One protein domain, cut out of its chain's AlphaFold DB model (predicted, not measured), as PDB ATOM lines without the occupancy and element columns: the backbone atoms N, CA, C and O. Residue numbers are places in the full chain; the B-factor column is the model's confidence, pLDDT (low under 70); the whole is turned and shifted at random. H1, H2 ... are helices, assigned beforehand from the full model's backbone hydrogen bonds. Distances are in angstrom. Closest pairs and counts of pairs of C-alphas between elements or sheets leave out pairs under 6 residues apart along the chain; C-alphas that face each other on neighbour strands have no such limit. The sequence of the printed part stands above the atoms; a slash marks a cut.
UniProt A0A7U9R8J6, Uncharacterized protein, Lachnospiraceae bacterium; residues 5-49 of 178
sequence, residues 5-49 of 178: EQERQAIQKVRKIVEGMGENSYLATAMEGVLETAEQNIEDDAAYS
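Overview. This is residues 5 to 49 of the 178 residues of an uncharacterized protein of Lachnospiraceae bacterium (UniProt A0A7U9R8J6). A long, flat helical hairpin: H1 makes one side, and H2 and H3, nearly end to end, run back along the other. Residues 21 to 26 stick out at the turn, and the tail, residues 45 to 49, folds back beside H3. The printed part has 45 residues with three named helices, H1, H2, H3 in chain order, and no named strand: all helix. It is only just compact, close to loose, with a radius of gyration of the C-alphas of 11.1 A, and spans 33 by 19 by 9 A.

Arrangement. H1, residues 5 to 19, touches H3, residues 34 to 44, at a shallow tilt of 17 degrees, opposite ways; their closest C-alphas, Ile 11 and Leu 35, are 6.5 A apart. With residues 18 to 19 alone, H1 touches H2, residues 26 to 31, in a helical hairpin; the closest C-alphas, Val 18 and Ala 28, are 5.3 A apart. H2 and H3 meet only through their link. In H1, H2 and H3 every O i to N i+4 pair is within hydrogen-bond range.

Along the chain. H1 runs 21.1 A from C-alpha 5 at (-32.499, -41.820, -32.150), H2 8.7 A, and H3 15.2 A to C-alpha 44 at (-43.134, -32.724, -30.996).

Size, cuts and confidence. The farthest C-alphas, Asn 24 and Asp 45, are 32.9 A apart. The printed part has no cut, no link is long, and no printed residue is under 70 in pLDDT.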
ATOM      1  N   GLU A   5     -33.869 -41.623 -32.627       95.81
ATOM      2  CA  GLU A   5     -32.499 -41.820 -32.150       95.81
ATOM      3  C   GLU A   5     -31.442 -41.552 -33.233       95.81
ATOM      4  O   GLU A   5     -30.428 -40.908 -32.968       95.81
ATOM      5  N   GLN A   6     -31.691 -41.979 -34.475       96.00
ATOM      6  CA  GLN A   6     -30.812 -41.663 -35.604       96.00
ATOM      7  C   GLN A   6     -30.749 -40.150 -35.869       96.00
ATOM      8  O   GLN A   6     -29.671 -39.632 -36.165       96.00
ATOM      9  N   GLU A   7     -31.865 -39.430 -35.720       96.81
ATOM     10  CA  GLU A   7     -31.891 -37.971 -35.877       96.81
ATOM     11  C   GLU A   7     -31.125 -37.255 -34.755       96.81
ATOM     12  O   GLU A   7     -30.287 -36.400 -35.043       96.81
ATOM     13  N   ARG A   8     -31.290 -37.668 -33.490       96.75
ATOM     14  CA  ARG A   8     -30.506 -37.123 -32.362       96.75
ATOM     15  C   ARG A   8     -29.003 -37.315 -32.547       96.75
ATOM     16  O   ARG A   8     -28.218 -36.399 -32.301       96.75
ATOM     17  N   GLN A   9     -28.588 -38.486 -33.023       96.69
ATOM     18  CA  GLN A   9     -27.179 -38.752 -33.318       96.69
ATOM     19  C   GLN A   9     -26.647 -37.868 -34.452       96.69
ATOM     20  O   GLN A   9     -25.488 -37.448 -34.408       96.69
ATOM     21  N   ALA A  10     -27.466 -37.571 -35.465       96.56
ATOM     22  CA  ALA A  10     -27.097 -36.636 -36.523       96.56
ATOM     23  C   ALA A  10     -26.937 -35.209 -35.974       96.56
ATOM     24  O   ALA A  10     -25.919 -34.570 -36.247       96.56
ATOM     25  N   ILE A  11     -27.865 -34.754 -35.127       96.81
ATOM     26  CA  ILE A  11     -27.804 -33.436 -34.479       96.81
ATOM     27  C   ILE A  11     -26.520 -33.285 -33.656       96.81
ATOM     28  O   ILE A  11     -25.797 -32.311 -33.844       96.81
ATOM     29  N   GLN A  12     -26.159 -34.267 -32.822       97.12
ATOM     30  CA  GLN A  12     -24.927 -34.199 -32.018       97.12
ATOM     31  C   GLN A  12     -23.650 -34.102 -32.866       97.12
ATOM     32  O   GLN A  12     -22.692 -33.433 -32.473       97.12
ATOM     33  N   LYS A  13     -23.610 -34.763 -34.030       97.62
ATOM     34  CA  LYS A  13     -22.469 -34.665 -34.956       97.62
ATOM     35  C   LYS A  13     -22.360 -33.264 -35.550       97.62
ATOM     36  O   LYS A  13     -21.265 -32.710 -35.576       97.62
ATOM     37  N   VAL A  14     -23.482 -32.693 -35.989       96.62
ATOM     38  CA  VAL A  14     -23.521 -31.329 -36.534       96.62
ATOM     39  C   VAL A  14     -23.172 -30.307 -35.452       96.62
ATOM     40  O   VAL A  14     -22.354 -29.428 -35.702       96.62
ATOM     41  N   ARG A  15     -23.690 -30.473 -34.229       95.94
ATOM     42  CA  ARG A  15     -23.406 -29.598 -33.083       95.94
ATOM     43  C   ARG A  15     -21.906 -29.473 -32.812       95.94
ATOM     44  O   ARG A  15     -21.389 -28.363 -32.765       95.94
ATOM     45  N   LYS A  16     -21.180 -30.597 -32.771       96.12
ATOM     46  CA  LYS A  16     -19.714 -30.602 -32.603       96.12
ATOM     47  C   LYS A  16     -18.971 -29.867 -33.723       96.12
ATOM     48  O   LYS A  16     -17.968 -29.213 -33.456       96.12
ATOM     49  N   ILE A  17     -19.438 -29.985 -34.969       95.75
ATOM     50  CA  ILE A  17     -18.849 -29.267 -36.113       95.75
ATOM     51  C   ILE A  17     -19.057 -27.758 -35.950       95.75
ATOM     52  O   ILE A  17     -18.121 -26.992 -36.162       95.75
ATOM     53  N   VAL A  18     -20.268 -27.342 -35.568       94.62
ATOM     54  CA  VAL A  18     -20.637 -25.933 -35.394       94.62
ATOM     55  C   VAL A  18     -19.869 -25.295 -34.233       94.62
ATOM     56  O   VAL A  18     -19.242 -24.257 -34.422       94.62
ATOM     57  N   GLU A  19     -19.846 -25.940 -33.065       91.50
ATOM     58  CA  GLU A  19     -19.123 -25.460 -31.876       91.50
ATOM     59  C   GLU A  19     -17.606 -25.394 -32.110       91.50
ATOM     60  O   GLU A  19     -16.941 -24.458 -31.667       91.50
ATOM     61  N   GLY A  20     -17.052 -26.342 -32.874       94.50
ATOM     62  CA  GLY A  20     -15.630 -26.370 -33.225       94.50
ATOM     63  C   GLY A  20     -15.165 -25.224 -34.134       94.50
ATOM     64  O   GLY A  20     -13.960 -25.060 -34.316       94.50
ATOM     65  N   MET A  21     -16.079 -24.430 -34.706       92.31
ATOM     66  CA  MET A  21     -15.746 -23.310 -35.598       92.31
ATOM     67  C   MET A  21     -15.423 -21.999 -34.853       92.31
ATOM     68  O   MET A  21     -14.858 -21.090 -35.461       92.31
ATOM     69  N   GLY A  22     -15.747 -21.900 -33.557       87.00
ATOM     70  CA  GLY A  22     -15.489 -20.721 -32.719       87.00
ATOM     71  C   GLY A  22     -16.523 -19.587 -32.839       87.00
ATOM     72  O   GLY A  22     -17.365 -19.570 -33.734       87.00
ATOM     73  N   GLU A  23     -16.442 -18.615 -31.923       82.00
ATOM     74  CA  GLU A  23     -17.480 -17.592 -31.663       82.00
ATOM     75  C   GLU A  23     -17.721 -16.587 -32.805       82.00
ATOM     76  O   GLU A  23     -18.803 -16.022 -32.907       82.00
ATOM     77  N   ASN A  24     -16.751 -16.391 -33.705       90.31
ATOM     78  CA  ASN A  24     -16.866 -15.464 -34.844       90.31
ATOM     79  C   ASN A  24     -17.183 -16.175 -36.173       90.31
ATOM     80  O   ASN A  24     -16.949 -15.630 -37.254       90.31
ATOM     81  N   SER A  25     -17.655 -17.422 -36.117       95.69
ATOM     82  CA  SER A  25     -17.972 -18.197 -37.314       95.69
ATOM     83  C   SER A  25     -19.310 -17.778 -37.922       95.69
ATOM     84  O   SER A  25     -20.362 -17.975 -37.322       95.69
ATOM     85  N   TYR A  26     -19.283 -17.314 -39.176       95.25
ATOM     86  CA  TYR A  26     -20.492 -17.033 -39.963       95.25
ATOM     87  C   TYR A  26     -21.430 -18.241 -40.062       95.25
ATOM     88  O   TYR A  26     -22.649 -18.083 -40.055       95.25
ATOM     89  N   LEU A  27     -20.866 -19.452 -40.150       93.88
ATOM     90  CA  LEU A  27     -21.649 -20.683 -40.170       93.88
ATOM     91  C   LEU A  27     -22.324 -20.918 -38.817       93.88
ATOM     92  O   LEU A  27     -23.501 -21.262 -38.789       93.88
ATOM     93  N   ALA A  28     -21.598 -20.717 -37.711       93.94
ATOM     94  CA  ALA A  28     -22.157 -20.903 -36.377       93.94
ATOM     95  C   ALA A  28     -23.283 -19.904 -36.094       93.94
ATOM     96  O   ALA A  28     -24.353 -20.319 -35.658       93.94
ATOM     97  N   THR A  29     -23.101 -18.631 -36.457       94.50
ATOM     98  CA  THR A  29     -24.159 -17.614 -36.375       94.50
ATOM     99  C   THR A  29     -25.381 -17.991 -37.214       94.50
ATOM    100  O   THR A  29     -26.509 -17.874 -36.751       94.50
ATOM    101  N   ALA A  30     -25.193 -18.492 -38.440       93.94
ATOM    102  CA  ALA A  30     -26.313 -18.905 -39.289       93.94
ATOM    103  C   ALA A  30     -27.059 -20.149 -38.764       93.94
ATOM    104  O   ALA A  30     -28.227 -20.348 -39.099       93.94
ATOM    105  N   MET A  31     -26.392 -20.996 -37.976       94.19
ATOM    106  CA  MET A  31     -26.972 -22.201 -37.374       94.19
ATOM    107  C   MET A  31     -27.601 -21.961 -35.996       94.19
ATOM    108  O   MET A  31     -28.208 -22.887 -35.451       94.19
ATOM    109  N   GLU A  32     -27.495 -20.753 -35.442       93.00
ATOM    110  CA  GLU A  32     -28.069 -20.404 -34.144       93.00
ATOM    111  C   GLU A  32     -29.581 -20.697 -34.107       93.00
ATOM    112  O   GLU A  32     -30.351 -20.240 -34.957       93.00
ATOM    113  N   GLY A  33     -30.014 -21.524 -33.150       94.50
ATOM    114  CA  GLY A  33     -31.408 -21.945 -32.993       94.50
ATOM    115  C   GLY A  33     -31.881 -23.038 -33.965       94.50
ATOM    116  O   GLY A  33     -33.000 -23.541 -33.812       94.50
ATOM    117  N   VAL A  34     -31.086 -23.417 -34.976       96.19
ATOM    118  CA  VAL A  34     -31.472 -24.433 -35.975       96.19
ATOM    119  C   VAL A  34     -31.478 -25.828 -35.357       96.19
ATOM    120  O   VAL A  34     -32.425 -26.583 -35.575       96.19
ATOM    121  N   LEU A  35     -30.440 -26.174 -34.589       96.38
ATOM    122  CA  LEU A  35     -30.322 -27.500 -33.979       96.38
ATOM    123  C   LEU A  35     -31.314 -27.681 -32.829       96.38
ATOM    124  O   LEU A  35     -31.909 -28.745 -32.715       96.38
ATOM    125  N   GLU A  36     -31.573 -26.631 -32.053       96.50
ATOM    126  CA  GLU A  36     -32.593 -26.609 -30.999       96.50
ATOM    127  C   GLU A  36     -33.998 -26.792 -31.597       96.50
ATOM    128  O   GLU A  36     -34.805 -27.564 -31.086       96.50
ATOM    129  N   THR A  37     -34.283 -26.145 -32.735       97.12
ATOM    130  CA  THR A  37     -35.547 -26.355 -33.465       97.12
ATOM    131  C   THR A  37     -35.653 -27.789 -33.993       97.12
ATOM    132  O   THR A  37     -36.736 -28.370 -33.984       97.12
ATOM    133  N   ALA A  38     -34.545 -28.378 -34.452       96.50
ATOM    134  CA  ALA A  38     -34.525 -29.765 -34.907       96.50
ATOM    135  C   ALA A  38     -34.757 -30.757 -33.753       96.50
ATOM    136  O   ALA A  38     -35.501 -31.718 -33.927       96.50
ATOM    137  N   GLU A  39     -34.181 -30.510 -32.574       96.75
ATOM    138  CA  GLU A  39     -34.444 -31.293 -31.359       96.75
ATOM    139  C   GLU A  39     -35.925 -31.219 -30.970       96.75
ATOM    140  O   GLU A  39     -36.559 -32.259 -30.792       96.75
ATOM    141  N   GLN A  40     -36.504 -30.013 -30.958       96.81
ATOM    142  CA  GLN A  40     -37.927 -29.821 -30.683       96.81
ATOM    143  C   GLN A  40     -38.821 -30.543 -31.703       96.81
ATOM    144  O   GLN A  40     -39.795 -31.184 -31.326       96.81
ATOM    145  N   ASN A  41     -38.485 -30.497 -32.994       96.75
ATOM    146  CA  ASN A  41     -39.238 -31.207 -34.032       96.75
ATOM    147  C   ASN A  41     -39.301 -32.723 -33.791       96.75
ATOM    148  O   ASN A  41     -40.345 -33.331 -34.025       96.75
ATOM    149  N   ILE A  42     -38.209 -33.328 -33.309       96.50
ATOM    150  CA  ILE A  42     -38.160 -34.758 -32.963       96.50
ATOM    151  C   ILE A  42     -39.083 -35.063 -31.778       96.50
ATOM    152  O   ILE A  42     -39.729 -36.117 -31.742       96.50
ATOM    153  N   GLU A  43     -39.111 -34.184 -30.779       96.31
ATOM    154  CA  GLU A  43     -39.946 -34.341 -29.587       96.31
ATOM    155  C   GLU A  43     -41.431 -34.172 -29.913       96.31
ATOM    156  O   GLU A  43     -42.226 -35.042 -29.560       96.31
ATOM    157  N   ASP A  44     -41.765 -33.121 -30.659       96.38
ATOM    158  CA  ASP A  44     -43.134 -32.724 -30.996       96.38
ATOM    159  C   ASP A  44     -43.729 -33.501 -32.189       96.38
ATOM    160  O   ASP A  44     -44.883 -33.272 -32.549       96.38
ATOM    161  N   ASP A  45     -42.958 -34.389 -32.832       96.12
ATOM    162  CA  ASP A  45     -43.315 -35.030 -34.111       96.12
ATOM    163  C   ASP A  45     -43.760 -33.993 -35.166       96.12
ATOM    164  O   ASP A  45     -44.762 -34.146 -35.872       96.12
ATOM    165  N   ALA A  46     -42.992 -32.903 -35.256       94.31
ATOM    166  CA  ALA A  46     -43.297 -31.709 -36.037       94.31
ATOM    167  C   ALA A  46     -42.195 -31.374 -37.062       94.31
ATOM    168  O   ALA A  46     -41.163 -32.033 -37.155       94.31
ATOM    169  N   ALA A  47     -42.425 -30.334 -37.867       93.62
ATOM    170  CA  ALA A  47     -41.499 -29.877 -38.908       93.62
ATOM    171  C   ALA A  47     -41.381 -28.343 -38.935       93.62
ATOM    172  O   ALA A  47     -41.540 -27.694 -39.972       93.62
ATOM    173  N   TYR A  48     -41.136 -27.737 -37.774       94.56
ATOM    174  CA  TYR A  48     -40.877 -26.308 -37.652       94.56
ATOM    175  C   TYR A  48     -39.555 -25.924 -38.326       94.56
ATOM    176  O   TYR A  48     -38.581 -26.674 -38.327       94.56
ATOM    177  N   SER A  49     -39.497 -24.712 -38.876       95.50
ATOM    178  CA  SER A  49     -38.260 -24.122 -39.388       95.50
ATOM    179  C   SER A  49     -38.160 -22.660 -38.975       95.50
ATOM    180  O   SER A  49     -39.174 -21.960 -38.889       95.50
TER     181      SER A  49